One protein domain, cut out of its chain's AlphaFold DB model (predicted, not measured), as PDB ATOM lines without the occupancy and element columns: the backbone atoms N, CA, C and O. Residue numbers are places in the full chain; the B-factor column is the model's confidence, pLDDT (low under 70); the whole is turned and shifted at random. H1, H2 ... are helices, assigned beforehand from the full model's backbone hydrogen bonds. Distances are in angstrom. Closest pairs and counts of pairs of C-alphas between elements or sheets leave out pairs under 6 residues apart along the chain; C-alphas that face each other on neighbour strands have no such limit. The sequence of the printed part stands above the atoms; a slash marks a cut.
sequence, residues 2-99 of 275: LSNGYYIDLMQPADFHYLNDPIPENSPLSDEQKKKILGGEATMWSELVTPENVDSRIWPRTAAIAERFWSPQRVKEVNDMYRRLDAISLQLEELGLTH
ATOM      1  N   LEU A   2     -35.058  27.014  45.396       97.06
ATOM      2  CA  LEU A   2     -34.732  25.617  45.701       97.06
ATOM      3  C   LEU A   2     -34.722  24.764  44.423       97.06
ATOM      4  O   LEU A   2     -35.745  24.660  43.756       97.06
ATOM      5  N   SER A   3     -33.602  24.099  44.144       97.69
ATOM      6  CA  SER A   3     -33.512  23.078  43.080       97.69
ATOM      7  C   SER A   3     -33.285  21.668  43.631       97.69
ATOM      8  O   SER A   3     -33.554  20.684  42.946       97.69
ATOM      9  N   ASN A   4     -32.815  21.535  44.880       97.44
ATOM     10  CA  ASN A   4     -32.667  20.231  45.531       97.44
ATOM     11  C   ASN A   4     -34.011  19.486  45.549       97.44
ATOM     12  O   ASN A   4     -35.032  20.068  45.906       97.44
ATOM     13  N   GLY A   5     -33.993  18.224  45.111       97.38
ATOM     14  CA  GLY A   5     -35.187  17.399  44.913       97.38
ATOM     15  C   GLY A   5     -35.946  17.644  43.598       97.38
ATOM     16  O   GLY A   5     -36.908  16.932  43.329       97.38
ATOM     17  N   TYR A   6     -35.496  18.567  42.736       98.50
ATOM     18  CA  TYR A   6     -36.066  18.838  41.403       98.50
ATOM     19  C   TYR A   6     -35.068  18.603  40.252       98.50
ATOM     20  O   TYR A   6     -35.173  19.205  39.184       98.50
ATOM     21  N   TYR A   7     -34.107  17.703  40.467       98.38
ATOM     22  CA  TYR A   7     -33.143  17.249  39.463       98.38
ATOM     23  C   TYR A   7     -33.803  16.196  38.575       98.38
ATOM     24  O   TYR A   7     -33.745  14.991  38.840       98.38
ATOM     25  N   ILE A   8     -34.539  16.656  37.564       98.12
ATOM     26  CA  ILE A   8     -35.346  15.773  36.718       98.12
ATOM     27  C   ILE A   8     -34.479  14.920  35.785       98.12
ATOM     28  O   ILE A   8     -34.903  13.832  35.393       98.12
ATOM     29  N   ASP A   9     -33.246  15.330  35.505       97.38
ATOM     30  CA  ASP A   9     -32.226  14.545  34.801       97.38
ATOM     31  C   ASP A   9     -31.915  13.199  35.479       97.38
ATOM     32  O   ASP A   9     -31.587  12.228  34.800       97.38
ATOM     33  N   LEU A  10     -32.124  13.093  36.795       97.56
ATOM     34  CA  LEU A  10     -31.844  11.893  37.591       97.56
ATOM     35  C   LEU A  10     -32.947  10.820  37.535       97.56
ATOM     36  O   LEU A  10     -32.904   9.848  38.294       97.56
ATOM     37  N   MET A  11     -33.929  10.978  36.641       97.69
ATOM     38  CA  MET A  11     -34.966   9.983  36.309       97.69
ATOM     39  C   MET A  11     -35.842   9.526  37.490       97.69
ATOM     40  O   MET A  11     -36.497   8.486  37.420       97.69
ATOM     41  N   GLN A  12     -35.880  10.301  38.577       97.88
ATOM     42  CA  GLN A  12     -36.751  10.028  39.720       97.88
ATOM     43  C   GLN A  12     -38.237  10.193  39.341       97.88
ATOM     44  O   GLN A  12     -38.559  10.953  38.415       97.88
ATOM     45  N   PRO A  13     -39.148   9.464  40.014       97.81
ATOM     46  CA  PRO A  13     -40.571   9.492  39.689       97.81
ATOM     47  C   PRO A  13     -41.218  10.856  39.970       97.81
ATOM     48  O   PRO A  13     -40.690  11.674  40.724       97.81
ATOM     49  N   ALA A  14     -42.368  11.126  39.342       98.25
ATOM     50  CA  ALA A  14     -43.064  12.403  39.489       98.25
ATOM     51  C   ALA A  14     -43.484  12.671  40.940       98.25
ATOM     52  O   ALA A  14     -43.412  13.813  41.384       98.25
ATOM     53  N   ASP A  15     -43.899  11.637  41.678       98.38
ATOM     54  CA  ASP A  15     -44.316  11.746  43.078       98.38
ATOM     55  C   ASP A  15     -43.186  12.216  44.008       98.38
ATOM     56  O   ASP A  15     -43.424  13.064  44.868       98.38
ATOM     57  N   PHE A  16     -41.952  11.758  43.782       98.38
ATOM     58  CA  PHE A  16     -40.762  12.218  44.495       98.38
ATOM     59  C   PHE A  16     -40.599  13.736  44.368       98.38
ATOM     60  O   PHE A  16     -40.433  14.433  45.368       98.38
ATOM     61  N   HIS A  17     -40.705  14.260  43.146       98.50
ATOM     62  CA  HIS A  17     -40.595  15.696  42.905       98.50
ATOM     63  C   HIS A  17     -41.829  16.461  43.406       98.50
ATOM     64  O   HIS A  17     -41.708  17.544  43.965       98.50
ATOM     65  N   TYR A  18     -43.024  15.898  43.237       98.56
ATOM     66  CA  TYR A  18     -44.294  16.511  43.623       98.56
ATOM     67  C   TYR A  18     -44.434  16.720  45.137       98.56
ATOM     68  O   TYR A  18     -45.036  17.703  45.581       98.56
ATOM     69  N   LEU A  19     -43.894  15.795  45.933       97.94
ATOM     70  CA  LEU A  19     -43.926  15.843  47.396       97.94
ATOM     71  C   LEU A  19     -42.754  16.618  48.006       97.94
ATOM     72  O   LEU A  19     -42.783  16.917  49.198       97.94
ATOM     73  N   ASN A  20     -41.740  16.961  47.212       97.50
ATOM     74  CA  ASN A  20     -40.666  17.838  47.648       97.50
ATOM     75  C   ASN A  20     -41.219  19.262  47.771       97.50
ATOM     76  O   ASN A  20     -41.588  19.853  46.762       97.50
ATOM     77  N   ASP A  21     -41.323  19.806  48.981       96.31
ATOM     78  CA  ASP A  21     -41.881  21.140  49.226       96.31
ATOM     79  C   ASP A  21     -40.763  22.136  49.571       96.31
ATOM     80  O   ASP A  21     -39.937  21.825  50.433       96.31
ATOM     81  N   PRO A  22     -40.710  23.337  48.956       95.69
ATOM     82  CA  PRO A  22     -39.713  24.345  49.312       95.69
ATOM     83  C   PRO A  22     -39.787  24.822  50.767       95.69
ATOM     84  O   PRO A  22     -38.795  25.325  51.296       95.69
ATOM     85  N   ILE A  23     -40.950  24.685  51.408       95.19
ATOM     86  CA  ILE A  23     -41.210  25.064  52.796       95.19
ATOM     87  C   ILE A  23     -42.027  23.951  53.471       95.19
ATOM     88  O   ILE A  23     -43.213  24.150  53.728       95.19
ATOM     89  N   PRO A  24     -41.443  22.786  53.794       90.75
ATOM     90  CA  PRO A  24     -42.208  21.671  54.355       90.75
ATOM     91  C   PRO A  24     -42.919  22.065  55.662       90.75
ATOM     92  O   PRO A  24     -42.472  22.965  56.373       90.75
ATOM     93  N   GLU A  25     -44.020  21.385  56.002       88.94
ATOM     94  CA  GLU A  25     -44.871  21.724  57.164       88.94
ATOM     95  C   GLU A  25     -44.087  21.798  58.491       88.94
ATOM     96  O   GLU A  25     -44.403  22.602  59.363       88.94
ATOM     97  N   ASN A  26     -43.025  20.999  58.626       91.06
ATOM     98  CA  ASN A  26     -42.133  20.957  59.788       91.06
ATOM     99  C   ASN A  26     -40.889  21.859  59.653       91.06
ATOM    100  O   ASN A  26     -39.900  21.652  60.359       91.06
ATOM    101  N   SER A  27     -40.903  22.828  58.735       93.06
ATOM    102  CA  SER A  27     -39.779  23.733  58.504       93.06
ATOM    103  C   SER A  27     -39.437  24.530  59.773       93.06
ATOM    104  O   SER A  27     -40.327  25.156  60.353       93.06
ATOM    105  N   PRO A  28     -38.156  24.580  60.193       95.25
ATOM    106  CA  PRO A  28     -37.731  25.331  61.377       95.25
ATOM    107  C   PRO A  28     -37.667  26.851  61.138       95.25
ATOM    108  O   PRO A  28     -37.215  27.593  62.007       95.25
ATOM    109  N   LEU A  29     -38.050  27.321  59.947       96.25
ATOM    110  CA  LEU A  29     -37.937  28.718  59.547       96.25
ATOM    111  C   LEU A  29     -39.007  29.590  60.214       96.25
ATOM    112  O   LEU A  29     -40.186  29.233  60.242       96.25
ATOM    113  N   SER A  30     -38.608  30.785  60.658       97.06
ATOM    114  CA  SER A  30     -39.552  31.834  61.058       97.06
ATOM    115  C   SER A  30     -40.359  32.333  59.857       97.06
ATOM    116  O   SER A  30     -39.962  32.157  58.700       97.06
ATOM    117  N   ASP A  31     -41.472  33.020  60.103       95.81
ATOM    118  CA  ASP A  31     -42.304  33.549  59.020       95.81
ATOM    119  C   ASP A  31     -41.578  34.624  58.188       95.81
ATOM    120  O   ASP A  31     -41.770  34.710  56.973       95.81
ATOM    121  N   GLU A  32     -40.666  35.395  58.787       97.56
ATOM    122  CA  GLU A  32     -39.774  36.317  58.070       97.56
ATOM    123  C   GLU A  32     -38.761  35.577  57.196       97.56
ATOM    124  O   GLU A  32     -38.419  36.052  56.111       97.56
ATOM    125  N   GLN A  33     -38.266  34.421  57.646       97.75
ATOM    126  CA  GLN A  33     -37.350  33.599  56.857       97.75
ATOM    127  C   GLN A  33     -38.077  32.914  55.696       97.75
ATOM    128  O   GLN A  33     -37.544  32.902  54.587       97.75
ATOM    129  N   LYS A  34     -39.310  32.426  55.901       96.12
ATOM    130  CA  LYS A  34     -40.147  31.840  54.837       96.12
ATOM    131  C   LYS A  34     -40.385  32.821  53.688       96.12
ATOM    132  O   LYS A  34     -40.291  32.429  52.531       96.12
ATOM    133  N   LYS A  35     -40.580  34.114  53.979       96.31
ATOM    134  CA  LYS A  35     -40.726  35.174  52.957       96.31
ATOM    135  C   LYS A  35     -39.498  35.346  52.049       96.31
ATOM    136  O   LYS A  35     -39.617  35.950  50.989       96.31
ATOM    137  N   LYS A  36     -38.323  34.836  52.440       97.50
ATOM    138  CA  LYS A  36     -37.102  34.859  51.609       97.50
ATOM    139  C   LYS A  36     -37.056  33.713  50.592       97.50
ATOM    140  O   LYS A  36     -36.177  33.693  49.730       97.50
ATOM    141  N   ILE A  37     -37.973  32.751  50.684       96.75
ATOM    142  CA  ILE A  37     -38.067  31.635  49.746       96.75
ATOM    143  C   ILE A  37     -38.857  32.104  48.528       96.75
ATOM    144  O   ILE A  37     -40.073  32.234  48.562       96.75
ATOM    145  N   LEU A  38     -38.130  32.356  47.440       97.06
ATOM    146  CA  LEU A  38     -38.703  32.849  46.182       97.06
ATOM    147  C   LEU A  38     -39.492  31.784  45.399       97.06
ATOM    148  O   LEU A  38     -40.208  32.126  44.469       97.06
ATOM    149  N   GLY A  39     -39.315  30.504  45.737       95.88
ATOM    150  CA  GLY A  39     -39.832  29.359  44.984       95.88
ATOM    151  C   GLY A  39     -38.733  28.342  44.678       95.88
ATOM    152  O   GLY A  39     -37.692  28.313  45.350       95.88
ATOM    153  N   GLY A  40     -38.951  27.530  43.647       97.31
ATOM    154  CA  GLY A  40     -38.003  26.523  43.183       97.31
ATOM    155  C   GLY A  40     -37.861  26.474  41.666       97.31
ATOM    156  O   GLY A  40     -38.557  27.181  40.942       97.31
ATOM    157  N   GLU A  41     -36.927  25.649  41.205       98.50
ATOM    158  CA  GLU A  41     -36.619  25.459  39.790       98.50
ATOM    159  C   GLU A  41     -36.321  23.983  39.521       98.50
ATOM    160  O   GLU A  41     -35.516  23.373  40.230       98.50
ATOM    161  N   ALA A  42     -36.962  23.415  38.498       98.56
ATOM    162  CA  ALA A  42     -36.610  22.096  37.988       98.56
ATOM    163  C   ALA A  42     -35.372  22.203  37.094       98.56
ATOM    164  O   ALA A  42     -35.360  22.983  36.145       98.56
ATOM    165  N   THR A  43     -34.348  21.400  37.371       98.44
ATOM    166  CA  THR A  43     -33.087  21.433  36.625       98.44
ATOM    167  C   THR A  43     -32.986  20.224  35.705       98.44
ATOM    168  O   THR A  43     -33.001  19.087  36.175       98.44
ATOM    169  N   MET A  44     -32.862  20.471  34.399       98.31
ATOM    170  CA  MET A  44     -32.632  19.449  33.375       98.31
ATOM    171  C   MET A  44     -31.183  19.530  32.892       98.31
ATOM    172  O   MET A  44     -30.879  20.224  31.920       98.31
ATOM    173  N   TRP A  45     -30.284  18.841  33.588       97.38
ATOM    174  CA  TRP A  45     -28.892  18.711  33.161       97.38
ATOM    175  C   TRP A  45     -28.779  17.840  31.904       97.38
ATOM    176  O   TRP A  45     -29.572  16.918  31.691       97.38
ATOM    177  N   SER A  46     -27.853  18.189  31.008       95.44
ATOM    178  CA  SER A  46     -27.910  17.736  29.616       95.44
ATOM    179  C   SER A  46     -26.961  16.587  29.252       95.44
ATOM    180  O   SER A  46     -26.807  16.281  28.072       95.44
ATOM    181  N   GLU A  47     -26.300  15.950  30.219       94.81
ATOM    182  CA  GLU A  47     -25.260  14.939  29.980       94.81
ATOM    183  C   GLU A  47     -25.793  13.692  29.270       94.81
ATOM    184  O   GLU A  47     -25.048  13.025  28.551       94.81
ATOM    185  N   LEU A  48     -27.068  13.358  29.497       94.81
ATOM    186  CA  LEU A  48     -27.713  12.139  29.000       94.81
ATOM    187  C   LEU A  48     -28.953  12.406  28.138       94.81
ATOM    188  O   LEU A  48     -29.838  11.547  28.030       94.81
ATOM    189  N   VAL A  49     -29.036  13.596  27.541       94.56
ATOM    190  CA  VAL A  49     -30.160  13.986  26.690       94.56
ATOM    191  C   VAL A  49     -29.722  14.611  25.374       94.56
ATOM    192  O   VAL A  49     -28.660  15.213  25.247       94.56
ATOM    193  N   THR A  50     -30.583  14.462  24.379       95.38
ATOM    194  CA  THR A  50     -30.460  15.020  23.036       95.38
ATOM    195  C   THR A  50     -31.750  15.750  22.680       95.38
ATOM    196  O   THR A  50     -32.778  15.520  23.321       95.38
ATOM    197  N   PRO A  51     -31.764  16.570  21.613       95.62
ATOM    198  CA  PRO A  51     -33.003  17.184  21.135       95.62
ATOM    199  C   PRO A  51     -34.134  16.179  20.858       95.62
ATOM    200  O   PRO A  51     -35.301  16.527  20.974       95.62
ATOM    201  N   GLU A  52     -33.808  14.927  20.516       95.00
ATOM    202  CA  GLU A  52     -34.806  13.880  20.263       95.00
ATOM    203  C   GLU A  52     -35.522  13.420  21.539       95.00
ATOM    204  O   GLU A  52     -36.692  13.038  21.489       95.00
ATOM    205  N   ASN A  53     -34.814  13.415  22.670       95.69
ATOM    206  CA  ASN A  53     -35.229  12.700  23.870       95.69
ATOM    207  C   ASN A  53     -35.444  13.628  25.083       95.69
ATOM    208  O   ASN A  53     -35.909  13.162  26.123       95.69
ATOM    209  N   VAL A  54     -35.114  14.919  24.957       97.62
ATOM    210  CA  VAL A  54     -35.156  15.906  26.044       97.62
ATOM    211  C   VAL A  54     -36.564  16.081  26.607       97.62
ATOM    212  O   VAL A  54     -36.739  16.052  27.826       97.62
ATOM    213  N   ASP A  55     -37.588  16.149  25.754       98.25
ATOM    214  CA  ASP A  55     -38.959  16.346  26.228       98.25
ATOM    215  C   ASP A  55     -39.443  15.166  27.061       98.25
ATOM    216  O   ASP A  55     -40.130  15.382  28.048       98.25
ATOM    217  N   SER A  56     -39.055  13.926  26.737       97.50
ATOM    218  CA  SER A  56     -39.454  12.762  27.544       97.50
ATOM    219  C   SER A  56     -38.756  12.694  28.902       97.50
ATOM    220  O   SER A  56     -39.145  11.899  29.760       97.50
ATOM    221  N   ARG A  57     -37.731  13.528  29.117       97.81
ATOM    222  CA  ARG A  57     -37.108  13.725  30.428       97.81
ATOM    223  C   ARG A  57     -37.770  14.884  31.154       97.81
ATOM    224  O   ARG A  57     -38.047  14.749  32.341       97.81
ATOM    225  N   ILE A  58     -38.082  15.977  30.467       98.50
ATOM    226  CA  ILE A  58     -38.725  17.137  31.090       98.50
ATOM    227  C   ILE A  58     -40.183  16.827  31.466       98.50
ATOM    228  O   ILE A  58     -40.616  17.077  32.595       98.50
ATOM    229  N   TRP A  59     -40.941  16.248  30.541       98.56
ATOM    230  CA  TRP A  59     -42.385  16.074  30.632       98.56
ATOM    231  C   TRP A  59     -42.784  14.599  30.781       98.56
ATOM    232  O   TRP A  59     -42.119  13.714  30.245       98.56
ATOM    233  N   PRO A  60     -43.872  14.308  31.518       98.19
ATOM    234  CA  PRO A  60     -44.754  15.261  32.195       98.19
ATOM    235  C   PRO A  60     -44.319  15.611  33.630       98.19
ATOM    236  O   PRO A  60     -44.969  16.431  34.265       98.19
ATOM    237  N   ARG A  61     -43.226  15.044  34.167       98.25
ATOM    238  CA  ARG A  61     -42.817  15.227  35.581       98.25
ATOM    239  C   ARG A  61     -42.697  16.696  36.003       98.25
ATOM    240  O   ARG A  61     -43.097  17.046  37.110       98.25
ATOM    241  N   THR A  62     -42.238  17.573  35.109       98.69
ATOM    242  CA  THR A  62     -42.148  19.018  35.387       98.69
ATOM    243  C   THR A  62     -43.516  19.686  35.565       98.69
ATOM    244  O   THR A  62     -43.617  20.652  36.312       98.69
ATOM    245  N   ALA A  63     -44.598  19.153  34.988       98.69
ATOM    246  CA  ALA A  63     -45.949  19.653  35.258       98.69
ATOM    247  C   ALA A  63     -46.401  19.341  36.698       98.69
ATOM    248  O   ALA A  63     -47.065  20.164  37.324       98.69
ATOM    249  N   ALA A  64     -45.983  18.203  37.266       98.75
ATOM    250  CA  ALA A  64     -46.207  17.917  38.685       98.75
ATOM    251  C   ALA A  64     -45.414  18.888  39.582       98.75
ATOM    252  O   ALA A  64     -45.943  19.401  40.566       98.75
ATOM    253  N   ILE A  65     -44.171  19.212  39.208       98.75
ATOM    254  CA  ILE A  65     -43.365  20.232  39.902       98.75
ATOM    255  C   ILE A  65     -44.031  21.612  39.818       98.75
ATOM    256  O   ILE A  65     -44.115  22.318  40.821       98.75
ATOM    257  N   ALA A  66     -44.561  21.979  38.648       98.75
ATOM    258  CA  ALA A  66     -45.286  23.232  38.463       98.75
ATOM    259  C   ALA A  66     -46.491  23.333  39.411       98.75
ATOM    260  O   ALA A  66     -46.708  24.382  40.014       98.75
ATOM    261  N   GLU A  67     -47.231  22.236  39.619       98.69
ATOM    262  CA  GLU A  67     -48.308  22.209  40.610       98.69
ATOM    263  C   GLU A  67     -47.798  22.455  42.030       98.69
ATOM    264  O   GLU A  67     -48.411  23.242  42.746       98.69
ATOM    265  N   ARG A  68     -46.680  21.842  42.435       98.38
ATOM    266  CA  ARG A  68     -46.081  22.089  43.755       98.38
ATOM    267  C   ARG A  68     -45.663  23.550  43.935       98.38
ATOM    268  O   ARG A  68     -45.821  24.096  45.021       98.38
ATOM    269  N   PHE A  69     -45.142  24.194  42.894       98.06
ATOM    270  CA  PHE A  69     -44.724  25.598  42.971       98.06
ATOM    271  C   PHE A  69     -45.879  26.596  42.931       98.06
ATOM    272  O   PHE A  69     -45.722  27.715  43.418       98.06
ATOM    273  N   TRP A  70     -47.020  26.215  42.361       98.38
ATOM    274  CA  TRP A  70     -48.149  27.120  42.152       98.38
ATOM    275  C   TRP A  70     -49.296  26.916  43.146       98.38
ATOM    276  O   TRP A  70     -49.911  27.875  43.615       98.38
ATOM    277  N   SER A  71     -49.636  25.662  43.435       98.12
ATOM    278  CA  SER A  71     -50.831  25.313  44.197       98.12
ATOM    279  C   SER A  71     -50.619  25.463  45.701       98.12
ATOM    280  O   SER A  71     -49.490  25.443  46.192       98.12
ATOM    281  N   PRO A  72     -51.708  25.572  46.485       97.38
ATOM    282  CA  PRO A  72     -51.589  25.588  47.932       97.38
ATOM    283  C   PRO A  72     -50.876  24.342  48.464       97.38
ATOM    284  O   PRO A  72     -51.186  23.230  48.044       97.38
ATOM    285  N   GLN A  73     -50.024  24.519  49.475       95.44
ATOM    286  CA  GLN A  73     -49.194  23.463  50.074       95.44
ATOM    287  C   GLN A  73     -49.939  22.150  50.383       95.44
ATOM    288  O   GLN A  73     -49.402  21.062  50.173       95.44
ATOM    289  N   ARG A  74     -51.192  22.249  50.848       96.19
ATOM    290  CA  ARG A  74     -52.051  21.100  51.189       96.19
ATOM    291  C   ARG A  74     -52.378  20.177  50.006       96.19
ATOM    292  O   ARG A  74     -52.870  19.078  50.230       96.19
ATOM    293  N   VAL A  75     -52.183  20.621  48.765       97.69
ATOM    294  CA  VAL A  75     -52.409  19.810  47.564       97.69
ATOM    295  C   VAL A  75     -51.226  18.847  47.432       97.69
ATOM    296  O   VAL A  75     -50.137  19.228  47.007       97.69
ATOM    297  N   LYS A  76     -51.412  17.615  47.917       97.06
ATOM    298  CA  LYS A  76     -50.357  16.587  47.996       97.06
ATOM    299  C   LYS A  76     -50.842  15.161  47.703       97.06
ATOM    300  O   LYS A  76     -50.104  14.204  47.916       97.06
ATOM    301  N   GLU A  77     -52.062  15.011  47.187       98.25
ATOM    302  CA  GLU A  77     -52.652  13.705  46.871       98.25
ATOM    303  C   GLU A  77     -52.075  13.127  45.571       98.25
ATOM    304  O   GLU A  77     -52.486  13.477  44.465       98.25
ATOM    305  N   VAL A  78     -51.119  12.206  45.710       98.19
ATOM    306  CA  VAL A  78     -50.327  11.644  44.598       98.19
ATOM    307  C   VAL A  78     -51.186  10.946  43.538       98.19
ATOM    308  O   VAL A  78     -50.956  11.119  42.343       98.19
ATOM    309  N   ASN A  79     -52.192  10.166  43.945       96.62
ATOM    310  CA  ASN A  79     -53.040   9.445  42.988       96.62
ATOM    311  C   ASN A  79     -53.895  10.401  42.142       96.62
ATOM    312  O   ASN A  79     -54.070  10.172  40.944       96.62
ATOM    313  N   ASP A  80     -54.400  11.484  42.743       98.31
ATOM    314  CA  ASP A  80     -55.141  12.505  42.000       98.31
ATOM    315  C   ASP A  80     -54.212  13.335  41.101       98.31
ATOM    316  O   ASP A  80     -54.573  13.631  39.959       98.31
ATOM    317  N   MET A  81     -52.991  13.630  41.567       98.62
ATOM    318  CA  MET A  81     -51.948  14.241  40.745       98.62
ATOM    319  C   MET A  81     -51.696  13.415  39.484       98.62
ATOM    320  O   MET A  81     -51.828  13.957  38.394       98.62
ATOM    321  N   TYR A  82     -51.444  12.103  39.591       98.50
ATOM    322  CA  TYR A  82     -51.218  11.259  38.411       98.50
ATOM    323  C   TYR A  82     -52.419  11.209  37.460       98.50
ATOM    324  O   TYR A  82     -52.233  11.275  36.245       98.50
ATOM    325  N   ARG A  83     -53.648  11.148  37.993       97.81
ATOM    326  CA  ARG A  83     -54.878  11.184  37.184       97.81
ATOM    327  C   ARG A  83     -54.953  12.453  36.332       97.81
ATOM    328  O   ARG A  83     -55.323  12.386  35.162       97.81
ATOM    329  N   ARG A  84     -54.630  13.614  36.907       98.50
ATOM    330  CA  ARG A  84     -54.619  14.896  36.184       98.50
ATOM    331  C   ARG A  84     -53.402  15.024  35.272       98.50
ATOM    332  O   ARG A  84     -53.538  15.517  34.156       98.50
ATOM    333  N   LEU A  85     -52.245  14.535  35.714       98.50
ATOM    334  CA  LEU A  85     -50.994  14.551  34.962       98.50
ATOM    335  C   LEU A  85     -51.117  13.795  33.639       98.50
ATOM    336  O   LEU A  85     -50.571  14.243  32.640       98.50
ATOM    337  N   ASP A  86     -51.869  12.693  33.615       97.12
ATOM    338  CA  ASP A  86     -52.149  11.937  32.393       97.12
ATOM    339  C   ASP A  86     -52.860  12.782  31.324       97.12
ATOM    340  O   ASP A  86     -52.504  12.713  30.147       97.12
ATOM    341  N   ALA A  87     -53.842  13.596  31.724       97.94
ATOM    342  CA  ALA A  87     -54.548  14.488  30.808       97.94
ATOM    343  C   ALA A  87     -53.643  15.637  30.339       97.94
ATOM    344  O   ALA A  87     -53.577  15.919  29.145       97.94
ATOM    345  N   ILE A  88     -52.900  16.247  31.270       98.50
ATOM    346  CA  ILE A  88     -51.948  17.321  30.960       98.50
ATOM    347  C   ILE A  88     -50.851  16.822  30.011       98.50
ATOM    348  O   ILE A  88     -50.548  17.501  29.036       98.50
ATOM    349  N   SER A  89     -50.293  15.627  30.238       98.19
ATOM    350  CA  SER A  89     -49.248  15.039  29.387       98.19
ATOM    351  C   SER A  89     -49.682  14.968  27.927       98.19
ATOM    352  O   SER A  89     -48.907  15.322  27.045       98.19
ATOM    353  N   LEU A  90     -50.923  14.551  27.670       97.56
ATOM    354  CA  LEU A  90     -51.444  14.454  26.309       97.56
ATOM    355  C   LEU A  90     -51.688  15.839  25.691       97.56
ATOM    356  O   LEU A  90     -51.297  16.080  24.555       97.56
ATOM    357  N   GLN A  91     -52.274  16.770  26.448       98.31
ATOM    358  CA  GLN A  91     -52.524  18.141  25.977       98.31
ATOM    359  C   GLN A  91     -51.233  18.882  25.611       98.31
ATOM    360  O   GLN A  91     -51.212  19.680  24.679       98.31
ATOM    361  N   LEU A  92     -50.132  18.595  26.308       98.38
ATOM    362  CA  LEU A  92     -48.823  19.175  26.022       98.38
ATOM    363  C   LEU A  92     -48.317  18.873  24.596       98.38
ATOM    364  O   LEU A  92     -47.502  19.640  24.079       98.38
ATOM    365  N   GLU A  93     -48.805  17.822  23.923       97.69
ATOM    366  CA  GLU A  93     -48.468  17.569  22.512       97.69
ATOM    367  C   GLU A  93     -48.980  18.666  21.566       97.69
ATOM    368  O   GLU A  93     -48.339  18.934  20.546       97.69
ATOM    369  N   GLU A  94     -50.076  19.356  21.913       97.75
ATOM    370  CA  GLU A  94     -50.621  20.479  21.132       97.75
ATOM    371  C   GLU A  94     -49.638  21.659  21.062       97.75
ATOM    372  O   GLU A  94     -49.679  22.456  20.125       97.75
ATOM    373  N   LEU A  95     -48.702  21.738  22.015       97.94
ATOM    374  CA  LEU A  95     -47.643  22.750  22.073       97.94
ATOM    375  C   LEU A  95     -46.368  22.330  21.322       97.94
ATOM    376  O   LEU A  95     -45.353  23.023  21.375       97.94
ATOM    377  N   GLY A  96     -46.399  21.189  20.629       97.62
ATOM    378  CA  GLY A  96     -45.279  20.680  19.843       97.62
ATOM    379  C   GLY A  96     -44.307  19.788  20.614       97.62
ATOM    380  O   GLY A  96     -43.411  19.223  19.973       97.62
ATOM    381  N   LEU A  97     -44.514  19.592  21.923       98.19
ATOM    382  CA  LEU A  97     -43.693  18.709  22.753       98.19
ATOM    383  C   LEU A  97     -43.698  17.271  22.226       98.19
ATOM    384  O   LEU A  97     -44.632  16.814  21.561       98.19
ATOM    385  N   THR A  98     -42.589  16.579  22.464       98.00
ATOM    386  CA  THR A  98     -42.268  15.322  21.783       98.00
ATOM    387  C   THR A  98     -42.273  14.084  22.679       98.00
ATOM    388  O   THR A  98     -42.081  12.975  22.180       98.00
ATOM    389  N   HIS A  99     -42.547  14.234  23.978       97.69
ATOM    390  CA  HIS A  99     -42.461  13.171  24.991       97.69
ATOM    391  C   HIS A  99     -43.371  11.962  24.737       97.69
ATOM    392  O   HIS A  99     -43.003  10.848  25.117       97.69
TER     393      HIS A  99
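This is residues 2 to 99 of the 275 residues of the protein "Beta-N-acetylhexosaminidase" of bacterium (UniProt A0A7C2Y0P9). Two helices, H1 and H4, lie side by side in the middle, and the long helix H5 crosses H4. Long loops make up much of the rest; one reaches far from this core, where residues 26 to 33, of which 31 to 33 belong to H2, stick out. The printed part has 98 residues with five named helices, H1 to H5 in chain order, and no named strand. The class is all helix, though named elements hold 42 of the 98 residues. The whole is compact, with a radius of gyration of the C-alphas of 14.5 A and spans of 45 by 31 by 21 A.

After residues 2 to 13, which hold no named element, comes H1, residues 14 to 19. H2, residues 31 to 34, touches no helix. H3, residues 55 to 58, and H4, residues 61 to 70, meet only through their tight link. H1 and H4 touch, closest at the C-alphas of Ala 14 and Arg 61, 4.8 A apart, and run the same way at a shallow tilt of 19 degrees. H5, residues 78 to 95, touches H4 with residues 81 to 88 alone, closest at the C-alphas of Ala 64 and Leu 85, 6.9 A; they are only just about perpendicular, at 71 degrees. H1 and H5 are close but not clearly touching, with the C-alphas of Asp 15 and Val 78 6.2 A apart. Every O i to N i+4 pair is within hydrogen-bond range in H1 and H4, and 10 of 14 are in H5; H2 and H3 are too short for such a pair.

H1 begins at C-alpha 14, (-43.064, 12.403, 39.489). H4 is 14.6 A long. H5, 25.3 A long with a kink of 31 degrees near residue 87, ends at C-alpha 95, (-47.643, 22.750, 22.073).

The farthest C-alphas, of Ser 30 and Glu 52, are 44.8 A apart. The links H1 to H2 and H2 to H3 are long. The printed part has no cut, and no printed residue is under 70 in pLDDT.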